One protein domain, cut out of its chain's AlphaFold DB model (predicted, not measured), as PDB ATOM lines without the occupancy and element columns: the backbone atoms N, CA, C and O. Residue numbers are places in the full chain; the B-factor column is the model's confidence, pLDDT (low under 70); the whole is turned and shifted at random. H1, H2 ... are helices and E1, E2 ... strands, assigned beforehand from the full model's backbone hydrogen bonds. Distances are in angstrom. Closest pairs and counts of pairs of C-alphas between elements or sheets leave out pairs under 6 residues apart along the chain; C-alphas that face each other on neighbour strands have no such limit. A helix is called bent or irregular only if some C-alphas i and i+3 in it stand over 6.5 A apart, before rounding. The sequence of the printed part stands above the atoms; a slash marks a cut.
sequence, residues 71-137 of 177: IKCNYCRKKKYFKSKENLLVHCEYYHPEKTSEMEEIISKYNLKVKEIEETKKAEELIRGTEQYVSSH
ATOM      1  N   ILE A  71     197.424 224.777 221.867       74.38
ATOM      2  CA  ILE A  71     196.885 223.425 221.713       74.38
ATOM      3  C   ILE A  71     195.360 223.481 221.815       74.38
ATOM      4  O   ILE A  71     194.807 224.076 222.740       74.38
ATOM      5  N   LYS A  72     194.655 222.887 220.852       78.06
ATOM      6  CA  LYS A  72     193.192 222.947 220.774       78.06
ATOM      7  C   LYS A  72     192.544 221.766 221.506       78.06
ATOM      8  O   LYS A  72     192.920 220.624 221.266       78.06
ATOM      9  N   CYS A  73     191.496 222.029 222.289       78.94
ATOM     10  CA  CYS A  73     190.572 220.983 222.740       78.94
ATOM     11  C   CYS A  73     189.614 220.594 221.601       78.94
ATOM     12  O   CYS A  73     188.902 221.446 221.056       78.94
ATOM     13  N   ASN A  74     189.584 219.311 221.238       77.12
ATOM     14  CA  ASN A  74     188.732 218.805 220.155       77.12
ATOM     15  C   ASN A  74     187.303 218.458 220.593       77.12
ATOM     16  O   ASN A  74     186.441 218.293 219.733       77.12
ATOM     17  N   TYR A  75     187.046 218.406 221.900       80.38
ATOM     18  CA  TYR A  75     185.759 218.006 222.479       80.38
ATOM     19  C   TYR A  75     184.868 219.207 222.841       80.38
ATOM     20  O   TYR A  75     183.648 219.089 222.965       80.38
ATOM     21  N   CYS A  76     185.451 220.404 222.926       80.38
ATOM     22  CA  CYS A  76     184.702 221.636 223.114       80.38
ATOM     23  C   CYS A  76     183.945 222.054 221.843       80.38
ATOM     24  O   CYS A  76     184.529 222.207 220.769       80.38
ATOM     25  N   ARG A  77     182.648 222.369 221.988       72.12
ATOM     26  CA  ARG A  77     181.817 222.931 220.899       72.12
ATOM     27  C   ARG A  77     182.348 224.275 220.383       72.12
ATOM     28  O   ARG A  77     182.252 224.569 219.194       72.12
ATOM     29  N   LYS A  78     182.909 225.100 221.272       72.44
ATOM     30  CA  LYS A  78     183.628 226.330 220.911       72.44
ATOM     31  C   LYS A  78     185.115 226.021 220.796       72.44
ATOM     32  O   LYS A  78     185.653 225.290 221.620       72.44
ATOM     33  N   LYS A  79     185.798 226.613 219.812       73.44
ATOM     34  CA  LYS A  79     187.249 226.442 219.647       73.44
ATOM     35  C   LYS A  79     187.971 227.001 220.886       73.44
ATOM     36  O   LYS A  79     188.077 228.213 221.040       73.44
ATOM     37  N   LYS A  80     188.419 226.111 221.776       75.19
ATOM     38  CA  LYS A  80     189.202 226.419 222.980       75.19
ATOM     39  C   LYS A  80     190.661 226.053 222.729       75.19
ATOM     40  O   LYS A  80     190.945 224.947 222.271       75.19
ATOM     41  N   TYR A  81     191.549 226.996 223.016       79.81
ATOM     42  CA  TYR A  81     192.979 226.917 222.744       79.81
ATOM     43  C   TYR A  81     193.762 227.173 224.036       79.81
ATOM     44  O   TYR A  81     193.418 228.083 224.788       79.81
ATOM     45  N   PHE A  82     194.811 226.393 224.278       78.12
ATOM     46  CA  PHE A  82     195.595 226.391 225.510       78.12
ATOM     47  C   PHE A  82     197.073 226.594 225.202       78.12
ATOM     48  O   PHE A  82     197.595 226.031 224.250       78.12
ATOM     49  N   LYS A  83     197.767 227.406 226.000       72.19
ATOM     50  CA  LYS A  83     199.188 227.713 225.767       72.19
ATOM     51  C   LYS A  83     200.128 226.557 226.133       72.19
ATOM     52  O   LYS A  83     201.261 226.544 225.673       72.19
ATOM     53  N   SER A  84     199.665 225.611 226.946       73.81
ATOM     54  CA  SER A  84     200.439 224.469 227.434       73.81
ATOM     55  C   SER A  84     199.604 223.189 227.414       73.81
ATOM     56  O   SER A  84     198.368 223.238 227.373       73.81
ATOM     57  N   LYS A  85     200.292 222.041 227.436       77.56
ATOM     58  CA  LYS A  85     199.671 220.712 227.530       77.56
ATOM     59  C   LYS A  85     198.914 220.578 228.845       77.56
ATOM     60  O   LYS A  85     197.783 220.113 228.852       77.56
ATOM     61  N   GLU A  86     199.534 221.017 229.928       81.75
ATOM     62  CA  GLU A  86     199.038 220.897 231.295       81.75
ATOM     63  C   GLU A  86     197.691 221.612 231.430       81.75
ATOM     64  O   GLU A  86     196.726 221.035 231.920       81.75
ATOM     65  N   ASN A  87     197.572 222.820 230.870       80.88
ATOM     66  CA  ASN A  87     196.325 223.583 230.925       80.88
ATOM     67  C   ASN A  87     195.207 222.934 230.097       80.88
ATOM     68  O   ASN A  87     194.034 223.060 230.448       80.88
ATOM     69  N   LEU A  88     195.551 222.255 228.998       82.88
ATOM     70  CA  LEU A  88     194.580 221.482 228.230       82.88
ATOM     71  C   LEU A  88     194.141 220.225 228.989       82.88
ATOM     72  O   LEU A  88     192.953 219.919 228.977       82.88
ATOM     73  N   LEU A  89     195.061 219.524 229.656       82.25
ATOM     74  CA  LEU A  89     194.729 218.330 230.434       82.25
ATOM     75  C   LEU A  89     193.835 218.658 231.624       82.25
ATOM     76  O   LEU A  89     192.792 218.032 231.752       82.25
ATOM     77  N   VAL A  90     194.150 219.701 232.394       83.00
ATOM     78  CA  VAL A  90     193.289 220.173 233.494       83.00
ATOM     79  C   VAL A  90     191.899 220.559 232.977       83.00
ATOM     80  O   VAL A  90     190.877 220.247 233.586       83.00
ATOM     81  N   HIS A  91     191.829 221.210 231.813       85.94
ATOM     82  CA  HIS A  91     190.548 221.490 231.173       85.94
ATOM     83  C   HIS A  91     189.795 220.208 230.782       85.94
ATOM     84  O   HIS A  91     188.581 220.140 230.975       85.94
ATOM     85  N   CYS A  92     190.480 219.211 230.222       83.50
ATOM     86  CA  CYS A  92     189.867 217.941 229.852       83.50
ATOM     87  C   CYS A  92     189.419 217.148 231.081       83.50
ATOM     88  O   CYS A  92     188.286 216.696 231.082       83.50
ATOM     89  N   GLU A  93     190.200 217.073 232.155       86.50
ATOM     90  CA  GLU A  93     189.778 216.426 233.405       86.50
ATOM     91  C   GLU A  93     188.490 217.026 233.963       86.50
ATOM     92  O   GLU A  93     187.619 216.300 234.431       86.50
ATOM     93  N   TYR A  94     188.346 218.349 233.880       83.62
ATOM     94  CA  TYR A  94     187.193 219.025 234.459       83.62
ATOM     95  C   TYR A  94     185.948 219.003 233.558       83.62
ATOM     96  O   TYR A  94     184.832 218.837 234.043       83.62
ATOM     97  N   TYR A  95     186.111 219.202 232.245       82.50
ATOM     98  CA  TYR A  95     184.984 219.360 231.310       82.50
ATOM     99  C   TYR A  95     184.718 218.134 230.424       82.50
ATOM    100  O   TYR A  95     183.640 218.041 229.838       82.50
ATOM    101  N   HIS A  96     185.693 217.237 230.291       83.94
ATOM    102  CA  HIS A  96     185.678 216.058 229.420       83.94
ATOM    103  C   HIS A  96     186.396 214.851 230.076       83.94
ATOM    104  O   HIS A  96     187.300 214.282 229.452       83.94
ATOM    105  N   PRO A  97     186.063 214.478 231.330       80.06
ATOM    106  CA  PRO A  97     186.812 213.481 232.102       80.06
ATOM    107  C   PRO A  97     186.909 212.122 231.397       80.06
ATOM    108  O   PRO A  97     187.921 211.433 231.498       80.06
ATOM    109  N   GLU A  98     185.893 211.754 230.617       85.38
ATOM    110  CA  GLU A  98     185.848 210.522 229.830       85.38
ATOM    111  C   GLU A  98     186.752 210.545 228.585       85.38
ATOM    112  O   GLU A  98     186.952 209.518 227.941       85.38
ATOM    113  N   LYS A  99     187.293 211.717 228.230       78.38
ATOM    114  CA  LYS A  99     188.141 211.950 227.050       78.38
ATOM    115  C   LYS A  99     189.554 212.413 227.387       78.38
ATOM    116  O   LYS A  99     190.358 212.593 226.472       78.38
ATOM    117  N   THR A 100     189.890 212.563 228.667       76.19
ATOM    118  CA  THR A 100     191.230 212.968 229.113       76.19
ATOM    119  C   THR A 100     192.303 211.991 228.647       76.19
ATOM    120  O   THR A 100     193.281 212.422 228.045       76.19
ATOM    121  N   SER A 101     192.095 210.681 228.817       79.19
ATOM    122  CA  SER A 101     193.071 209.662 228.398       79.19
ATOM    123  C   SER A 101     193.283 209.638 226.879       79.19
ATOM    124  O   SER A 101     194.416 209.536 226.411       79.19
ATOM    125  N   GLU A 102     192.215 209.814 226.092       78.06
ATOM    126  CA  GLU A 102     192.323 209.964 224.632       78.06
ATOM    127  C   GLU A 102     193.121 211.230 224.264       78.06
ATOM    128  O   GLU A 102     193.969 211.213 223.369       78.06
ATOM    129  N   MET A 103     192.888 212.338 224.975       77.50
ATOM    130  CA  MET A 103     193.597 213.598 224.753       77.50
ATOM    131  C   MET A 103     195.086 213.493 225.119       77.50
ATOM    132  O   MET A 103     195.935 214.009 224.388       77.50
ATOM    133  N   GLU A 104     195.426 212.805 226.209       79.75
ATOM    134  CA  GLU A 104     196.811 212.527 226.602       79.75
ATOM    135  C   GLU A 104     197.561 211.732 225.538       79.75
ATOM    136  O   GLU A 104     198.697 212.081 225.197       79.75
ATOM    137  N   GLU A 105     196.917 210.716 224.965       81.00
ATOM    138  CA  GLU A 105     197.483 209.900 223.895       81.00
ATOM    139  C   GLU A 105     197.746 210.736 222.635       81.00
ATOM    140  O   GLU A 105     198.831 210.665 222.050       81.00
ATOM    141  N   ILE A 106     196.796 211.592 222.246       77.75
ATOM    142  CA  ILE A 106     196.941 212.508 221.104       77.75
ATOM    143  C   ILE A 106     198.131 213.452 221.315       77.75
ATOM    144  O   ILE A 106     198.939 213.648 220.403       77.75
ATOM    145  N   ILE A 107     198.274 214.023 222.516       76.19
ATOM    146  CA  ILE A 107     199.390 214.927 222.825       76.19
ATOM    147  C   ILE A 107     200.722 214.163 222.871       76.19
ATOM    148  O   ILE A 107     201.747 214.676 222.418       76.19
ATOM    149  N   SER A 108     200.727 212.933 223.385       79.69
ATOM    150  CA  SER A 108     201.911 212.071 223.399       79.69
ATOM    151  C   SER A 108     202.389 211.752 221.979       79.69
ATOM    152  O   SER A 108     203.549 212.004 221.644       79.69
ATOM    153  N   LYS A 109     201.472 211.319 221.103       76.00
ATOM    154  CA  LYS A 109     201.733 211.074 219.676       76.00
ATOM    155  C   LYS A 109     202.264 212.320 218.970       76.00
ATOM    156  O   LYS A 109     203.232 212.232 218.218       76.00
ATOM    157  N   TYR A 110     201.684 213.489 219.254       71.19
ATOM    158  CA  TYR A 110     202.176 214.766 218.737       71.19
ATOM    159  C   TYR A 110     203.632 215.028 219.150       71.19
ATOM    160  O   TYR A 110     204.471 215.334 218.304       71.19
ATOM    161  N   ASN A 111     203.960 214.857 220.431       74.56
ATOM    162  CA  ASN A 111     205.305 215.109 220.945       74.56
ATOM    163  C   ASN A 111     206.355 214.129 220.403       74.56
ATOM    164  O   ASN A 111     207.463 214.564 220.086       74.56
ATOM    165  N   LEU A 112     206.019 212.840 220.276       78.19
ATOM    166  CA  LEU A 112     206.896 211.822 219.684       78.19
ATOM    167  C   LEU A 112     207.208 212.144 218.224       78.19
ATOM    168  O   LEU A 112     208.373 212.204 217.843       78.19
ATOM    169  N   LYS A 113     206.182 212.476 217.437       69.06
ATOM    170  CA  LYS A 113     206.361 212.811 216.023       69.06
ATOM    171  C   LYS A 113     207.204 214.066 215.831       69.06
ATOM    172  O   LYS A 113     207.987 214.147 214.895       69.06
ATOM    173  N   VAL A 114     207.102 215.048 216.730       73.06
ATOM    174  CA  VAL A 114     207.999 216.210 216.661       73.06
ATOM    175  C   VAL A 114     209.448 215.838 216.999       73.06
ATOM    176  O   VAL A 114     210.349 216.375 216.360       73.06
ATOM    177  N   LYS A 115     209.693 214.912 217.937       74.38
ATOM    178  CA  LYS A 115     211.054 214.414 218.213       74.38
ATOM    179  C   LYS A 115     211.660 213.711 216.994       74.38
ATOM    180  O   LYS A 115     212.781 214.034 216.625       74.38
ATOM    181  N   GLU A 116     210.899 212.847 216.323       76.56
ATOM    182  CA  GLU A 116     211.348 212.182 215.090       76.56
ATOM    183  C   GLU A 116     211.746 213.203 214.015       76.56
ATOM    184  O   GLU A 116     212.797 213.077 213.391       76.56
ATOM    185  N   ILE A 117     210.955 214.268 213.828       69.81
ATOM    186  CA  ILE A 117     211.284 215.290 212.824       69.81
ATOM    187  C   ILE A 117     212.505 216.139 213.248       69.81
ATOM    188  O   ILE A 117     213.288 216.590 212.407       69.81
ATOM    189  N   GLU A 118     212.707 216.369 214.551       74.12
ATOM    190  CA  GLU A 118     213.924 217.009 215.075       74.12
ATOM    191  C   GLU A 118     215.176 216.148 214.804       74.12
ATOM    192  O   GLU A 118     216.234 216.688 214.474       74.12
ATOM    193  N   GLU A 119     215.058 214.823 214.892       75.25
ATOM    194  CA  GLU A 119     216.130 213.867 214.595       75.25
ATOM    195  C   GLU A 119     216.441 213.792 213.097       75.25
ATOM    196  O   GLU A 119     217.609 213.895 212.715       75.25
ATOM    197  N   THR A 120     215.420 213.733 212.232       72.56
ATOM    198  CA  THR A 120     215.632 213.773 210.775       72.56
ATOM    199  C   THR A 120     216.311 215.070 210.344       72.56
ATOM    200  O   THR A 120     217.192 215.044 209.489       72.56
ATOM    201  N   LYS A 121     215.995 216.203 210.990       73.12
ATOM    202  CA  LYS A 121     216.675 217.479 210.725       73.12
ATOM    203  C   LYS A 121     218.167 217.417 211.071       73.12
ATOM    204  O   LYS A 121     218.982 217.939 210.319       73.12
ATOM    205  N   LYS A 122     218.541 216.813 212.206       75.31
ATOM    206  CA  LYS A 122     219.961 216.670 212.584       75.31
ATOM    207  C   LYS A 122     220.728 215.838 211.555       75.31
ATOM    208  O   LYS A 122     221.857 216.191 211.226       75.31
ATOM    209  N   ALA A 123     220.104 214.785 211.025       69.50
ATOM    210  CA  ALA A 123     220.684 213.968 209.965       69.50
ATOM    211  C   ALA A 123     220.833 214.746 208.641       69.50
ATOM    212  O   ALA A 123     221.898 214.705 208.034       69.50
ATOM    213  N   GLU A 124     219.818 215.511 208.225       73.69
ATOM    214  CA  GLU A 124     219.875 216.349 207.014       73.69
ATOM    215  C   GLU A 124     220.942 217.453 207.106       73.69
ATOM    216  O   GLU A 124     221.656 217.708 206.140       73.69
ATOM    217  N   GLU A 125     221.091 218.097 208.267       75.25
ATOM    218  CA  GLU A 125     222.125 219.118 208.490       75.25
ATOM    219  C   GLU A 125     223.538 218.524 208.426       75.25
ATOM    220  O   GLU A 125     224.441 219.154 207.873       75.25
ATOM    221  N   LEU A 126     223.716 217.299 208.934       71.19
ATOM    222  CA  LEU A 126     224.971 216.561 208.817       71.19
ATOM    223  C   LEU A 126     225.276 216.221 207.352       71.19
ATOM    224  O   LEU A 126     226.379 216.492 206.889       71.19
ATOM    225  N   ILE A 127     224.288 215.710 206.605       73.25
ATOM    226  CA  ILE A 127     224.428 215.403 205.172       73.25
ATOM    227  C   ILE A 127     224.788 216.669 204.386       73.25
ATOM    228  O   ILE A 127     225.779 216.679 203.662       73.25
ATOM    229  N   ARG A 128     224.071 217.776 204.597       74.12
ATOM    230  CA  ARG A 128     224.365 219.054 203.935       74.12
ATOM    231  C   ARG A 128     225.772 219.562 204.263       74.12
ATOM    232  O   ARG A 128     226.453 220.083 203.385       74.12
ATOM    233  N   GLY A 129     226.220 219.404 205.510       70.44
ATOM    234  CA  GLY A 129     227.590 219.723 205.914       70.44
ATOM    235  C   GLY A 129     228.627 218.877 205.169       70.44
ATOM    236  O   GLY A 129     229.627 219.410 204.694       70.44
ATOM    237  N   THR A 130     228.357 217.580 204.988       68.50
ATOM    238  CA  THR A 130     229.223 216.693 204.196       68.50
ATOM    239  C   THR A 130     229.208 217.028 202.705       68.50
ATOM    240  O   THR A 130     230.266 217.050 202.088       68.50
ATOM    241  N   GLU A 131     228.062 217.381 202.122       73.06
ATOM    242  CA  GLU A 131     227.957 217.803 200.718       73.06
ATOM    243  C   GLU A 131     228.700 219.120 200.465       73.06
ATOM    244  O   GLU A 131     229.403 219.256 199.463       73.06
ATOM    245  N   GLN A 132     228.602 220.080 201.389       71.88
ATOM    246  CA  GLN A 132     229.357 221.333 201.336       71.88
ATOM    247  C   GLN A 132     230.863 221.099 201.493       71.88
ATOM    248  O   GLN A 132     231.658 221.739 200.802       71.88
ATOM    249  N   TYR A 133     231.266 220.163 202.354       63.41
ATOM    250  CA  TYR A 133     232.662 219.758 202.507       63.41
ATOM    251  C   TYR A 133     233.206 219.104 201.229       63.41
ATOM    252  O   TYR A 133     234.217 219.549 200.696       63.41
ATOM    253  N   VAL A 134     232.487 218.127 200.668       67.69
ATOM    254  CA  VAL A 134     232.845 217.456 199.406       67.69
ATOM    255  C   VAL A 134     232.897 218.451 198.242       67.69
ATOM    256  O   VAL A 134     233.810 218.389 197.421       67.69
ATOM    257  N   SER A 135     231.979 219.418 198.202       68.81
ATOM    258  CA  SER A 135     231.959 220.468 197.172       68.81
ATOM    259  C   SER A 135     233.125 221.456 197.289       68.81
ATOM    260  O   SER A 135     233.524 222.041 196.287       68.81
ATOM    261  N   SER A 136     233.663 221.665 198.495       67.00
ATOM    262  CA  SER A 136     234.744 222.630 198.752       67.00
ATOM    263  C   SER A 136     236.142 222.006 198.777       67.00
ATOM    264  O   SER A 136     237.106 222.701 198.472       67.00
ATOM    265  N   HIS A 137     236.266 220.718 199.116       63.66
ATOM    266  CA  HIS A 137     237.554 220.035 199.309       63.66
ATOM    267  C   HIS A 137     237.792 218.863 198.336       63.66
ATOM    268  O   HIS A 137     238.892 218.306 198.312       63.66
TER     269      HIS A 137
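What this domain is: This is residues 71 to 137 of the 177 residues of the protein "C2H2-type domain-containing protein" of Caenorhabditis remanei (UniProt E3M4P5). One long helix, H2, runs out of a small compact head as a free arm: its residues 109 to 137 stick out alone and make most of the length. The head holds the two-strand hairpin E1 and E2, the short helix H1 close by it, and the near end of H2, along which H1 folds back as the other half of a helical hairpin. The printed part has 67 residues, with two named strands and two named helices in the order E1, E2, H1, H2; the sheet is antiparallel, in the order E1 - E2, and the class is mostly helix. The whole is extended, with a radius of gyration of the C-alphas of 19.2 A, and spans 62 by 19 by 16 A.

Where its parts are: Strand E1 is residues 71 to 73, 6.8 A from first to last C-alpha, and begins with C-alpha 71 at (196.885, 223.425, 221.713). Strand E2 is residues 80 to 82, 6.9 A long. Helix H1 is residues 85 to 95, 15.2 A long. Helix H2 is residues 97 to 137, 60.8 A long, from C-alpha 97 at (186.812, 213.481, 232.102) to C-alpha 137 at (237.554, 220.035, 199.309). H2 is irregular: C-alphas 98 and 101 are 7.4 A apart.

How they stand to each other: E1 and E2 are antiparallel neighbours and form a hairpin, with 143 degrees between their directions. The C-alphas of Lys 72 and Tyr 81 face each other at 4.4 A. N 71 and O 82, at 2.7 A, and N 82 and O 71, at 2.8 A, are within hydrogen-bond range. The closest C-alphas of E1 and H1 are those of Cys 73 and Leu 88, 6.8 A apart. The closest of E2 and H1 are those of Phe 82 and Leu 88, 5.7 A apart. H1 and H2 touch and form a helical hairpin, running opposite ways at a shallow tilt of 18 degrees. Their closest C-alphas are those of Cys 92 and Thr 100, 5.2 A apart, and H2 touches H1 with residues 99 to 107 alone. E1 and H2 are apart, but only just, at 8.2 A; E2 and H2 are apart. Every O i to N i+4 pair is within hydrogen-bond range in H1, and 35 of 37 are in H2.

The domain as a whole: The C-alphas farthest apart, those of Tyr 95 and His 137, are 61.5 A from each other. Without the residues that stand free, the body of 38 residues spans 20 by 18 by 14 A. The printed part has no cut. The links E2 to H1 and H1 to H2 are tight, and the link E1 to E2 is short. The mean pLDDT of the printed part is 76.0; residues 113, 117, 123, 130 and 133 to 137 are under 70.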